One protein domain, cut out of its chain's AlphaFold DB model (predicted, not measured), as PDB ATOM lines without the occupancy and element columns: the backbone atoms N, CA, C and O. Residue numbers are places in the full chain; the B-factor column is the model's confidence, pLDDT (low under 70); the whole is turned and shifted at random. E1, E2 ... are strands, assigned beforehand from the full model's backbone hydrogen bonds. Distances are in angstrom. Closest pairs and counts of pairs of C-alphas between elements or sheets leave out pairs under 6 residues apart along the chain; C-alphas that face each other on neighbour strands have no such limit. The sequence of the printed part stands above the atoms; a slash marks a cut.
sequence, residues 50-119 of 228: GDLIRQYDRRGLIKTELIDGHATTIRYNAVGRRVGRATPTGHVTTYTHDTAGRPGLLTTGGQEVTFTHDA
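This is residues 50 to 119 of the 228 residues of a protein of Streptomyces luteogriseus (UniProt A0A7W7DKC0). The model is a single sheet in one layer, a twisted ribbon of seven strands that zigzag side by side from E1 at one edge to E7 at the other, with no helix or second sheet over either face. The strands' lines turn by 60 degrees from edge to edge, and the length of the whole runs from the E1 edge to the E7 edge. The printed part has 70 residues, with no named helix and seven named strands that come along the chain in the same order as in the sheet, E1 E2 E3 E4 E5 E6 E7, all antiparallel. The class is all strand. The whole is loose, with a radius of gyration of the C-alphas of 13.8 A, and only just elongated, spanning 43 by 28 by 16 A.

The sheet is a meander, each strand the antiparallel neighbour of the one before. E4, residues 82 to 86, is an inner strand, and its centre is 2.1 A from the mean of the C-alphas. It forms a hairpin with E3, residues 70 to 76, at 159 degrees; N 75 and O 84 are within hydrogen-bond range at 2.9 A. E4 also forms a hairpin with E5, residues 92 to 97, at 174 degrees, with N 85 and O 93 at 2.8 A. The pairing of E3 is staggered: it pairs with E4 over residues 73 to 76 and with E2, residues 62 to 67, over residues 70 to 73. In the hairpin of E2 and E3, N 72 and O 65 are 2.8 A apart. E1, residues 50 to 56, is an edge strand and forms a hairpin with E2 at 168 degrees; the C-alphas of Arg 54 and Glu 65 face each other at 4.6 A, and N 53 and O 66 are 2.9 A apart. Beyond E5 comes E6, residues 103 to 108, its hairpin partner, with N 94 and O 107 at 2.8 A. E7, residues 111 to 117, is the other edge strand and forms a hairpin with E6; N 106 and O 113 are 2.8 A apart. E1 and E7 are apart.

E1 begins at C-alpha 50, (57.886, 71.800, 55.723), and is 20.0 A long from first to last C-alpha. E3 and E7 are each 20.3 A long, and E5 is 16.9 A. E4 begins at C-alpha 82, (52.483, 55.677, 36.027). E7 ends at C-alpha 117, (36.937, 54.207, 26.262).

The two C-alphas farthest apart are those of Gly 50 and Ala 119, at 44.0 A. The sheet is twisted, with C-alphas up to 8.3 A off its best plane. The six links are tight. The printed part has no cut. Its mean pLDDT is 96.7, and no printed residue is under 70.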
ATOM      1  N   GLY A  50      57.527  73.200  55.932       96.56
ATOM      2  CA  GLY A  50      57.886  71.800  55.723       96.56
ATOM      3  C   GLY A  50      59.112  71.590  54.832       96.56
ATOM      4  O   GLY A  50      59.739  72.530  54.326       96.56
ATOM      5  N   ASP A  51      59.445  70.318  54.635       98.25
ATOM      6  CA  ASP A  51      60.529  69.841  53.785       98.25
ATOM      7  C   ASP A  51      60.010  68.905  52.690       98.25
ATOM      8  O   ASP A  51      59.451  67.842  52.955       98.25
ATOM      9  N   LEU A  52      60.239  69.285  51.439       98.56
ATOM     10  CA  LEU A  52      59.934  68.489  50.259       98.56
ATOM     11  C   LEU A  52      61.237  67.972  49.661       98.56
ATOM     12  O   LEU A  52      62.068  68.773  49.245       98.56
ATOM     13  N   ILE A  53      61.387  66.660  49.509       98.75
ATOM     14  CA  ILE A  53      62.517  66.039  48.802       98.75
ATOM     15  C   ILE A  53      61.989  65.234  47.620       98.75
ATOM     16  O   ILE A  53      61.070  64.430  47.762       98.75
ATOM     17  N   ARG A  54      62.604  65.394  46.450       98.75
ATOM     18  CA  ARG A  54      62.287  64.635  45.238       98.75
ATOM     19  C   ARG A  54      63.483  63.835  44.774       98.75
ATOM     20  O   ARG A  54      64.596  64.339  44.653       98.75
ATOM     21  N   GLN A  55      63.223  62.579  44.449       98.56
ATOM     22  CA  GLN A  55      64.190  61.680  43.847       98.56
ATOM     23  C   GLN A  55      63.689  61.265  42.475       98.56
ATOM     24  O   GLN A  55      62.541  60.839  42.322       98.56
ATOM     25  N   TYR A  56      64.576  61.336  41.491       98.50
ATOM     26  CA  TYR A  56      64.278  60.985  40.110       98.50
ATOM     27  C   TYR A  56      64.905  59.636  39.744       98.50
ATOM     28  O   TYR A  56      65.908  59.209  40.327       98.50
ATOM     29  N   ASP A  57      64.297  58.929  38.799       97.12
ATOM     30  CA  ASP A  57      64.928  57.804  38.119       97.12
ATOM     31  C   ASP A  57      65.899  58.286  37.022       97.12
ATOM     32  O   ASP A  57      66.070  59.484  36.784       97.12
ATOM     33  N   ARG A  58      66.552  57.346  36.326       96.12
ATOM     34  CA  ARG A  58      67.506  57.667  35.245       96.12
ATOM     35  C   ARG A  58      66.856  58.351  34.039       96.12
ATOM     36  O   ARG A  58      67.557  58.978  33.256       96.12
ATOM     37  N   ARG A  59      65.537  58.226  33.883       96.75
ATOM     38  CA  ARG A  59      64.751  58.859  32.816       96.75
ATOM     39  C   ARG A  59      64.276  60.253  33.218       96.75
ATOM     40  O   ARG A  59      63.745  60.978  32.385       96.75
ATOM     41  N   GLY A  60      64.471  60.628  34.480       97.19
ATOM     42  CA  GLY A  60      64.060  61.905  35.031       97.19
ATOM     43  C   GLY A  60      62.638  61.968  35.553       97.19
ATOM     44  O   GLY A  60      62.132  63.066  35.767       97.19
ATOM     45  N   LEU A  61      62.002  60.822  35.775       98.12
ATOM     46  CA  LEU A  61      60.680  60.746  36.383       98.12
ATOM     47  C   LEU A  61      60.818  60.677  37.905       98.12
ATOM     48  O   LEU A  61      61.713  60.003  38.415       98.12
ATOM     49  N   ILE A  62      59.936  61.353  38.646       98.44
ATOM     50  CA  ILE A  62      59.935  61.299  40.116       98.44
ATOM     51  C   ILE A  62      59.604  59.872  40.547       98.44
ATOM     52  O   ILE A  62      58.482  59.419  40.328       98.44
ATOM     53  N   LYS A  63      60.555  59.180  41.178       98.19
ATOM     54  CA  LYS A  63      60.365  57.835  41.746       98.19
ATOM     55  C   LYS A  63      59.989  57.870  43.228       98.19
ATOM     56  O   LYS A  63      59.283  56.978  43.692       98.19
ATOM     57  N   THR A  64      60.423  58.909  43.942       98.56
ATOM     58  CA  THR A  64      60.121  59.113  45.362       98.56
ATOM     59  C   THR A  64      59.937  60.598  45.633       98.56
ATOM     60  O   THR A  64      60.754  61.411  45.200       98.56
ATOM     61  N   GLU A  65      58.894  60.941  46.372       98.50
ATOM     62  CA  GLU A  65      58.680  62.266  46.946       98.50
ATOM     63  C   GLU A  65      58.530  62.104  48.458       98.50
ATOM     64  O   GLU A  65      57.771  61.247  48.904       98.50
ATOM     65  N   LEU A  66      59.274  62.873  49.246       98.50
ATOM     66  CA  LEU A  66      59.156  62.900  50.698       98.50
ATOM     67  C   LEU A  66      58.624  64.265  51.103       98.50
ATOM     68  O   LEU A  66      59.179  65.273  50.674       98.50
ATOM     69  N   ILE A  67      57.585  64.277  51.929       98.25
ATOM     70  CA  ILE A  67      57.064  65.484  52.573       98.25
ATOM     71  C   ILE A  67      57.249  65.277  54.068       98.25
ATOM     72  O   ILE A  67      56.687  64.333  54.617       98.25
ATOM     73  N   ASP A  68      58.104  66.078  54.694       97.94
ATOM     74  CA  ASP A  68      58.448  65.973  56.117       97.94
ATOM     75  C   ASP A  68      58.884  64.550  56.517       97.94
ATOM     76  O   ASP A  68      58.501  64.001  57.545       97.94
ATOM     77  N   GLY A  69      59.668  63.906  55.644       97.31
ATOM     78  CA  GLY A  69      60.140  62.527  55.822       97.31
ATOM     79  C   GLY A  69      59.134  61.438  55.424       97.31
ATOM     80  O   GLY A  69      59.510  60.270  55.319       97.31
ATOM     81  N   HIS A  70      57.885  61.786  55.118       98.25
ATOM     82  CA  HIS A  70      56.863  60.834  54.696       98.25
ATOM     83  C   HIS A  70      56.950  60.544  53.194       98.25
ATOM     84  O   HIS A  70      56.630  61.385  52.354       98.25
ATOM     85  N   ALA A  71      57.369  59.325  52.849       98.19
ATOM     86  CA  ALA A  71      57.653  58.936  51.473       98.19
ATOM     87  C   ALA A  71      56.414  58.471  50.688       98.19
ATOM     88  O   ALA A  71      55.723  57.527  51.065       98.19
ATOM     89  N   THR A  72      56.196  59.077  49.526       98.56
ATOM     90  CA  THR A  72      55.364  58.554  48.443       98.56
ATOM     91  C   THR A  72      56.272  57.997  47.350       98.56
ATOM     92  O   THR A  72      57.132  58.712  46.839       98.56
ATOM     93  N   THR A  73      56.072  56.743  46.943       98.50
ATOM     94  CA  THR A  73      56.815  56.144  45.819       98.50
ATOM     95  C   THR A  73      55.946  56.041  44.577       98.50
ATOM     96  O   THR A  73      54.733  55.838  44.670       98.50
ATOM     97  N   ILE A  74      56.557  56.185  43.402       98.56
ATOM     98  CA  ILE A  74      55.876  56.151  42.107       98.56
ATOM     99  C   ILE A  74      56.628  55.205  41.171       98.56
ATOM    100  O   ILE A  74      57.852  55.248  41.060       98.56
ATOM    101  N   ARG A  75      55.880  54.337  40.486       98.06
ATOM    102  CA  ARG A  75      56.393  53.369  39.510       98.06
ATOM    103  C   ARG A  75      55.847  53.687  38.128       98.06
ATOM    104  O   ARG A  75      54.668  54.019  37.997       98.06
ATOM    105  N   TYR A  76      56.674  53.505  37.104       98.12
ATOM    106  CA  TYR A  76      56.329  53.771  35.707       98.12
ATOM    107  C   TYR A  76      56.613  52.554  34.829       98.12
ATOM    108  O   TYR A  76      57.508  51.765  35.126       98.12
ATOM    109  N   ASN A  77      55.871  52.412  33.732       96.00
ATOM    110  CA  ASN A  77      56.211  51.462  32.675       96.00
ATOM    111  C   ASN A  77      57.321  52.011  31.753       96.00
ATOM    112  O   ASN A  77      57.764  53.156  31.888       96.00
ATOM    113  N   ALA A  78      57.737  51.209  30.770       95.12
ATOM    114  CA  ALA A  78      58.810  51.548  29.832       95.12
ATOM    115  C   ALA A  78      58.581  52.866  29.066       95.12
ATOM    116  O   ALA A  78      59.527  53.613  28.844       95.12
ATOM    117  N   VAL A  79      57.329  53.211  28.745       95.25
ATOM    118  CA  VAL A  79      56.977  54.464  28.047       95.25
ATOM    119  C   VAL A  79      56.725  55.644  28.993       95.25
ATOM    120  O   VAL A  79      56.489  56.754  28.543       95.25
ATOM    121  N   GLY A  80      56.853  55.450  30.311       96.00
ATOM    122  CA  GLY A  80      56.805  56.530  31.311       96.00
ATOM    123  C   GLY A  80      55.418  56.803  31.884       96.00
ATOM    124  O   GLY A  80      55.225  57.802  32.569       96.00
ATOM    125  N   ARG A  81      54.447  55.916  31.645       96.12
ATOM    126  CA  ARG A  81      53.112  55.998  32.252       96.12
ATOM    127  C   ARG A  81      53.159  55.424  33.663       96.12
ATOM    128  O   ARG A  81      53.767  54.375  33.882       96.12
ATOM    129  N   ARG A  82      52.522  56.101  34.620       97.12
ATOM    130  CA  ARG A  82      52.483  55.677  36.027       97.12
ATOM    131  C   ARG A  82      51.702  54.375  36.165       97.12
ATOM    132  O   ARG A  82      50.510  54.365  35.919       97.12
ATOM    133  N   VAL A  83      52.339  53.313  36.640       97.88
ATOM    134  CA  VAL A  83      51.703  52.006  36.904       97.88
ATOM    135  C   VAL A  83      51.534  51.710  38.388       97.88
ATOM    136  O   VAL A  83      50.878  50.740  38.756       97.88
ATOM    137  N   GLY A  84      52.110  52.536  39.262       97.56
ATOM    138  CA  GLY A  84      51.985  52.351  40.699       97.56
ATOM    139  C   GLY A  84      52.256  53.619  41.493       97.56
ATOM    140  O   GLY A  84      53.077  54.444  41.095       97.56
ATOM    141  N   ARG A  85      51.583  53.744  42.632       97.81
ATOM    142  CA  ARG A  85      51.856  54.730  43.675       97.81
ATOM    143  C   ARG A  85      51.678  54.068  45.036       97.81
ATOM    144  O   ARG A  85      50.681  53.381  45.223       97.81
ATOM    145  N   ALA A  86      52.602  54.283  45.962       97.69
ATOM    146  CA  ALA A  86      52.430  53.897  47.361       97.69
ATOM    147  C   ALA A  86      52.535  55.137  48.250       97.69
ATOM    148  O   ALA A  86      53.459  55.931  48.069       97.69
ATOM    149  N   THR A  87      51.578  55.325  49.156       97.06
ATOM    150  CA  THR A  87      51.567  56.426  50.131       97.06
ATOM    151  C   THR A  87      52.409  56.085  51.363       97.06
ATOM    152  O   THR A  87      52.671  54.906  51.612       97.06
ATOM    153  N   PRO A  88      52.758  57.084  52.197       97.50
ATOM    154  CA  PRO A  88      53.460  56.841  53.460       97.50
ATOM    155  C   PRO A  88      52.685  55.932  54.423       97.50
ATOM    156  O   PRO A  88      53.278  55.217  55.220       97.50
ATOM    157  N   THR A  89      51.355  55.936  54.329       95.56
ATOM    158  CA  THR A  89      50.453  55.085  55.121       95.56
ATOM    159  C   THR A  89      50.342  53.649  54.597       95.56
ATOM    160  O   THR A  89      49.577  52.860  55.140       95.56
ATOM    161  N   GLY A  90      51.072  53.297  53.535       93.00
ATOM    162  CA  GLY A  90      51.064  51.955  52.950       93.00
ATOM    163  C   GLY A  90      49.940  51.698  51.942       93.00
ATOM    164  O   GLY A  90      49.872  50.602  51.389       93.00
ATOM    165  N   HIS A  91      49.082  52.679  51.633       96.19
ATOM    166  CA  HIS A  91      48.088  52.507  50.573       96.19
ATOM    167  C   HIS A  91      48.766  52.461  49.209       96.19
ATOM    168  O   HIS A  91      49.459  53.397  48.803       96.19
ATOM    169  N   VAL A  92      48.521  51.373  48.485       96.62
ATOM    170  CA  VAL A  92      49.037  51.162  47.137       96.62
ATOM    171  C   VAL A  92      47.908  51.312  46.128       96.62
ATOM    172  O   VAL A  92      46.845  50.709  46.273       96.62
ATOM    173  N   THR A  93      48.175  52.090  45.085       97.62
ATOM    174  CA  THR A  93      47.347  52.181  43.884       97.62
ATOM    175  C   THR A  93      48.151  51.700  42.681       97.62
ATOM    176  O   THR A  93      49.270  52.174  42.473       97.62
ATOM    177  N   THR A  94      47.604  50.807  41.862       98.00
ATOM    178  CA  THR A  94      48.203  50.356  40.595       98.00
ATOM    179  C   THR A  94      47.305  50.650  39.407       98.00
ATOM    180  O   THR A  94      46.097  50.777  39.567       98.00
ATOM    181  N   TYR A  95      47.911  50.762  38.225       97.06
ATOM    182  CA  TYR A  95      47.219  51.101  36.983       97.06
ATOM    183  C   TYR A  95      47.675  50.184  35.847       97.06
ATOM    184  O   TYR A  95      48.881  50.030  35.628       97.06
ATOM    185  N   THR A  96      46.732  49.661  35.071       97.25
ATOM    186  CA  THR A  96      46.996  49.135  33.725       97.25
ATOM    187  C   THR A  96      46.605  50.182  32.689       97.25
ATOM    188  O   THR A  96      45.795  51.065  32.968       97.25
ATOM    189  N   HIS A  97      47.197  50.105  31.500       96.50
ATOM    190  CA  HIS A  97      46.873  51.010  30.401       96.50
ATOM    191  C   HIS A  97      46.647  50.214  29.124       96.50
ATOM    192  O   HIS A  97      47.336  49.218  28.896       96.50
ATOM    193  N   ASP A  98      45.734  50.689  28.286       91.81
ATOM    194  CA  ASP A  98      45.588  50.198  26.922       91.81
ATOM    195  C   ASP A  98      46.737  50.687  26.011       91.81
ATOM    196  O   ASP A  98      47.655  51.414  26.425       91.81
ATOM    197  N   THR A  99      46.699  50.280  24.743       91.38
ATOM    198  CA  THR A  99      47.704  50.655  23.735       91.38
ATOM    199  C   THR A  99      47.756  52.170  23.499       91.38
ATOM    200  O   THR A  99      48.847  52.731  23.363       91.38
ATOM    201  N   ALA A 100      46.612  52.856  23.560       93.38
ATOM    202  CA  ALA A 100      46.516  54.312  23.458       93.38
ATOM    203  C   ALA A 100      47.027  55.040  24.719       93.38
ATOM    204  O   ALA A 100      47.353  56.223  24.666       93.38
ATOM    205  N   GLY A 101      47.186  54.335  25.841       94.19
ATOM    206  CA  GLY A 101      47.661  54.899  27.103       94.19
ATOM    207  C   GLY A 101      46.605  55.375  28.053       94.19
ATOM    208  O   GLY A 101      46.933  56.115  28.977       94.19
ATOM    209  N   ARG A 102      45.374  54.939  27.847       94.69
ATOM    210  CA  ARG A 102      44.263  55.222  28.738       94.69
ATOM    211  C   ARG A 102      44.225  54.152  29.826       94.69
ATOM    212  O   ARG A 102      44.530  52.994  29.527       94.69
ATOM    213  N   PRO A 103      43.900  54.501  31.079       94.81
ATOM    214  CA  PRO A 103      43.753  53.516  32.142       94.81
ATOM    215  C   PRO A 103      42.714  52.451  31.769       94.81
ATOM    216  O   PRO A 103      41.639  52.796  31.296       94.81
ATOM    217  N   GLY A 104      43.026  51.171  31.970       96.31
ATOM    218  CA  GLY A 104      42.066  50.069  31.789       96.31
ATOM    219  C   GLY A 104      41.566  49.505  33.118       96.31
ATOM    220  O   GLY A 104      40.394  49.172  33.265       96.31
ATOM    221  N   LEU A 105      42.458  49.447  34.105       97.12
ATOM    222  CA  LEU A 105      42.197  48.996  35.467       97.12
ATOM    223  C   LEU A 105      42.970  49.883  36.441       97.12
ATOM    224  O   LEU A 105      44.150  50.170  36.232       97.12
ATOM    225  N   LEU A 106      42.309  50.266  37.523       97.62
ATOM    226  CA  LEU A 106      42.892  50.857  38.714       97.62
ATOM    227  C   LEU A 106      42.612  49.917  39.882       97.62
ATOM    228  O   LEU A 106      41.458  49.611  40.154       97.62
ATOM    229  N   THR A 107      43.647  49.506  40.606       97.50
ATOM    230  CA  THR A 107      43.488  48.756  41.860       97.50
ATOM    231  C   THR A 107      43.950  49.640  43.006       97.50
ATOM    232  O   THR A 107      45.073  50.134  42.970       97.50
ATOM    233  N   THR A 108      43.114  49.873  44.014       94.62
ATOM    234  CA  THR A 108      43.443  50.698  45.183       94.62
ATOM    235  C   THR A 108      42.815  50.116  46.438       94.62
ATOM    236  O   THR A 108      41.628  49.816  46.452       94.62
ATOM    237  N   GLY A 109      43.605  49.914  47.495       88.31
ATOM    238  CA  GLY A 109      43.089  49.336  48.747       88.31
ATOM    239  C   GLY A 109      42.416  47.965  48.573       88.31
ATOM    240  O   GLY A 109      41.470  47.660  49.288       88.31
ATOM    241  N   GLY A 110      42.857  47.169  47.590       88.50
ATOM    242  CA  GLY A 110      42.248  45.879  47.236       88.50
ATOM    243  C   GLY A 110      40.967  45.975  46.399       88.50
ATOM    244  O   GLY A 110      40.439  44.948  45.989       88.50
ATOM    245  N   GLN A 111      40.480  47.183  46.114       94.88
ATOM    246  CA  GLN A 111      39.318  47.416  45.263       94.88
ATOM    247  C   GLN A 111      39.752  47.710  43.832       94.88
ATOM    248  O   GLN A 111      40.742  48.409  43.609       94.88
ATOM    249  N   GLU A 112      38.989  47.209  42.871       97.00
ATOM    250  CA  GLU A 112      39.235  47.416  41.451       97.00
ATOM    251  C   GLU A 112      38.229  48.388  40.843       97.00
ATOM    252  O   GLU A 112      37.041  48.375  41.172       97.00
ATOM    253  N   VAL A 113      38.735  49.220  39.938       97.62
ATOM    254  CA  VAL A 113      37.956  50.101  39.081       97.62
ATOM    255  C   VAL A 113      38.387  49.864  37.640       97.62
ATOM    256  O   VAL A 113      39.536  50.140  37.296       97.62
ATOM    257  N   THR A 114      37.501  49.346  36.797       98.12
ATOM    258  CA  THR A 114      37.786  49.148  35.367       98.12
ATOM    259  C   THR A 114      37.197  50.277  34.543       98.12
ATOM    260  O   THR A 114      36.199  50.878  34.933       98.12
ATOM    261  N   PHE A 115      37.827  50.568  33.406       97.94
ATOM    262  CA  PHE A 115      37.422  51.638  32.503       97.94
ATOM    263  C   PHE A 115      37.389  51.135  31.064       97.94
ATOM    264  O   PHE A 115      38.263  50.384  30.628       97.94
ATOM    265  N   THR A 116      36.419  51.617  30.298       97.94
ATOM    266  CA  THR A 116      36.386  51.469  28.840       97.94
ATOM    267  C   THR A 116      36.308  52.838  28.194       97.94
ATOM    268  O   THR A 116      35.787  53.786  28.783       97.94
ATOM    269  N   HIS A 117      36.847  52.948  26.985       98.19
ATOM    270  CA  HIS A 117      36.937  54.207  26.262       98.19
ATOM    271  C   HIS A 117      36.566  54.004  24.801       98.19
ATOM    272  O   HIS A 117      36.786  52.927  24.242       98.19
ATOM    273  N   ASP A 118      36.049  55.051  24.174       95.94
ATOM    274  CA  ASP A 118      35.855  55.076  22.731       95.94
ATOM    275  C   ASP A 118      37.166  55.369  21.971       95.94
ATOM    276  O   ASP A 118      38.251  55.528  22.545       95.94
ATOM    277  N   ALA A 119      37.081  55.448  20.640       94.38
ATOM    278  CA  ALA A 119      38.226  55.761  19.785       94.38
ATOM    279  C   ALA A 119      38.814  57.163  20.040       94.38
ATOM    280  O   ALA A 119      40.025  57.337  19.918       94.38
TER     281      ALA A 119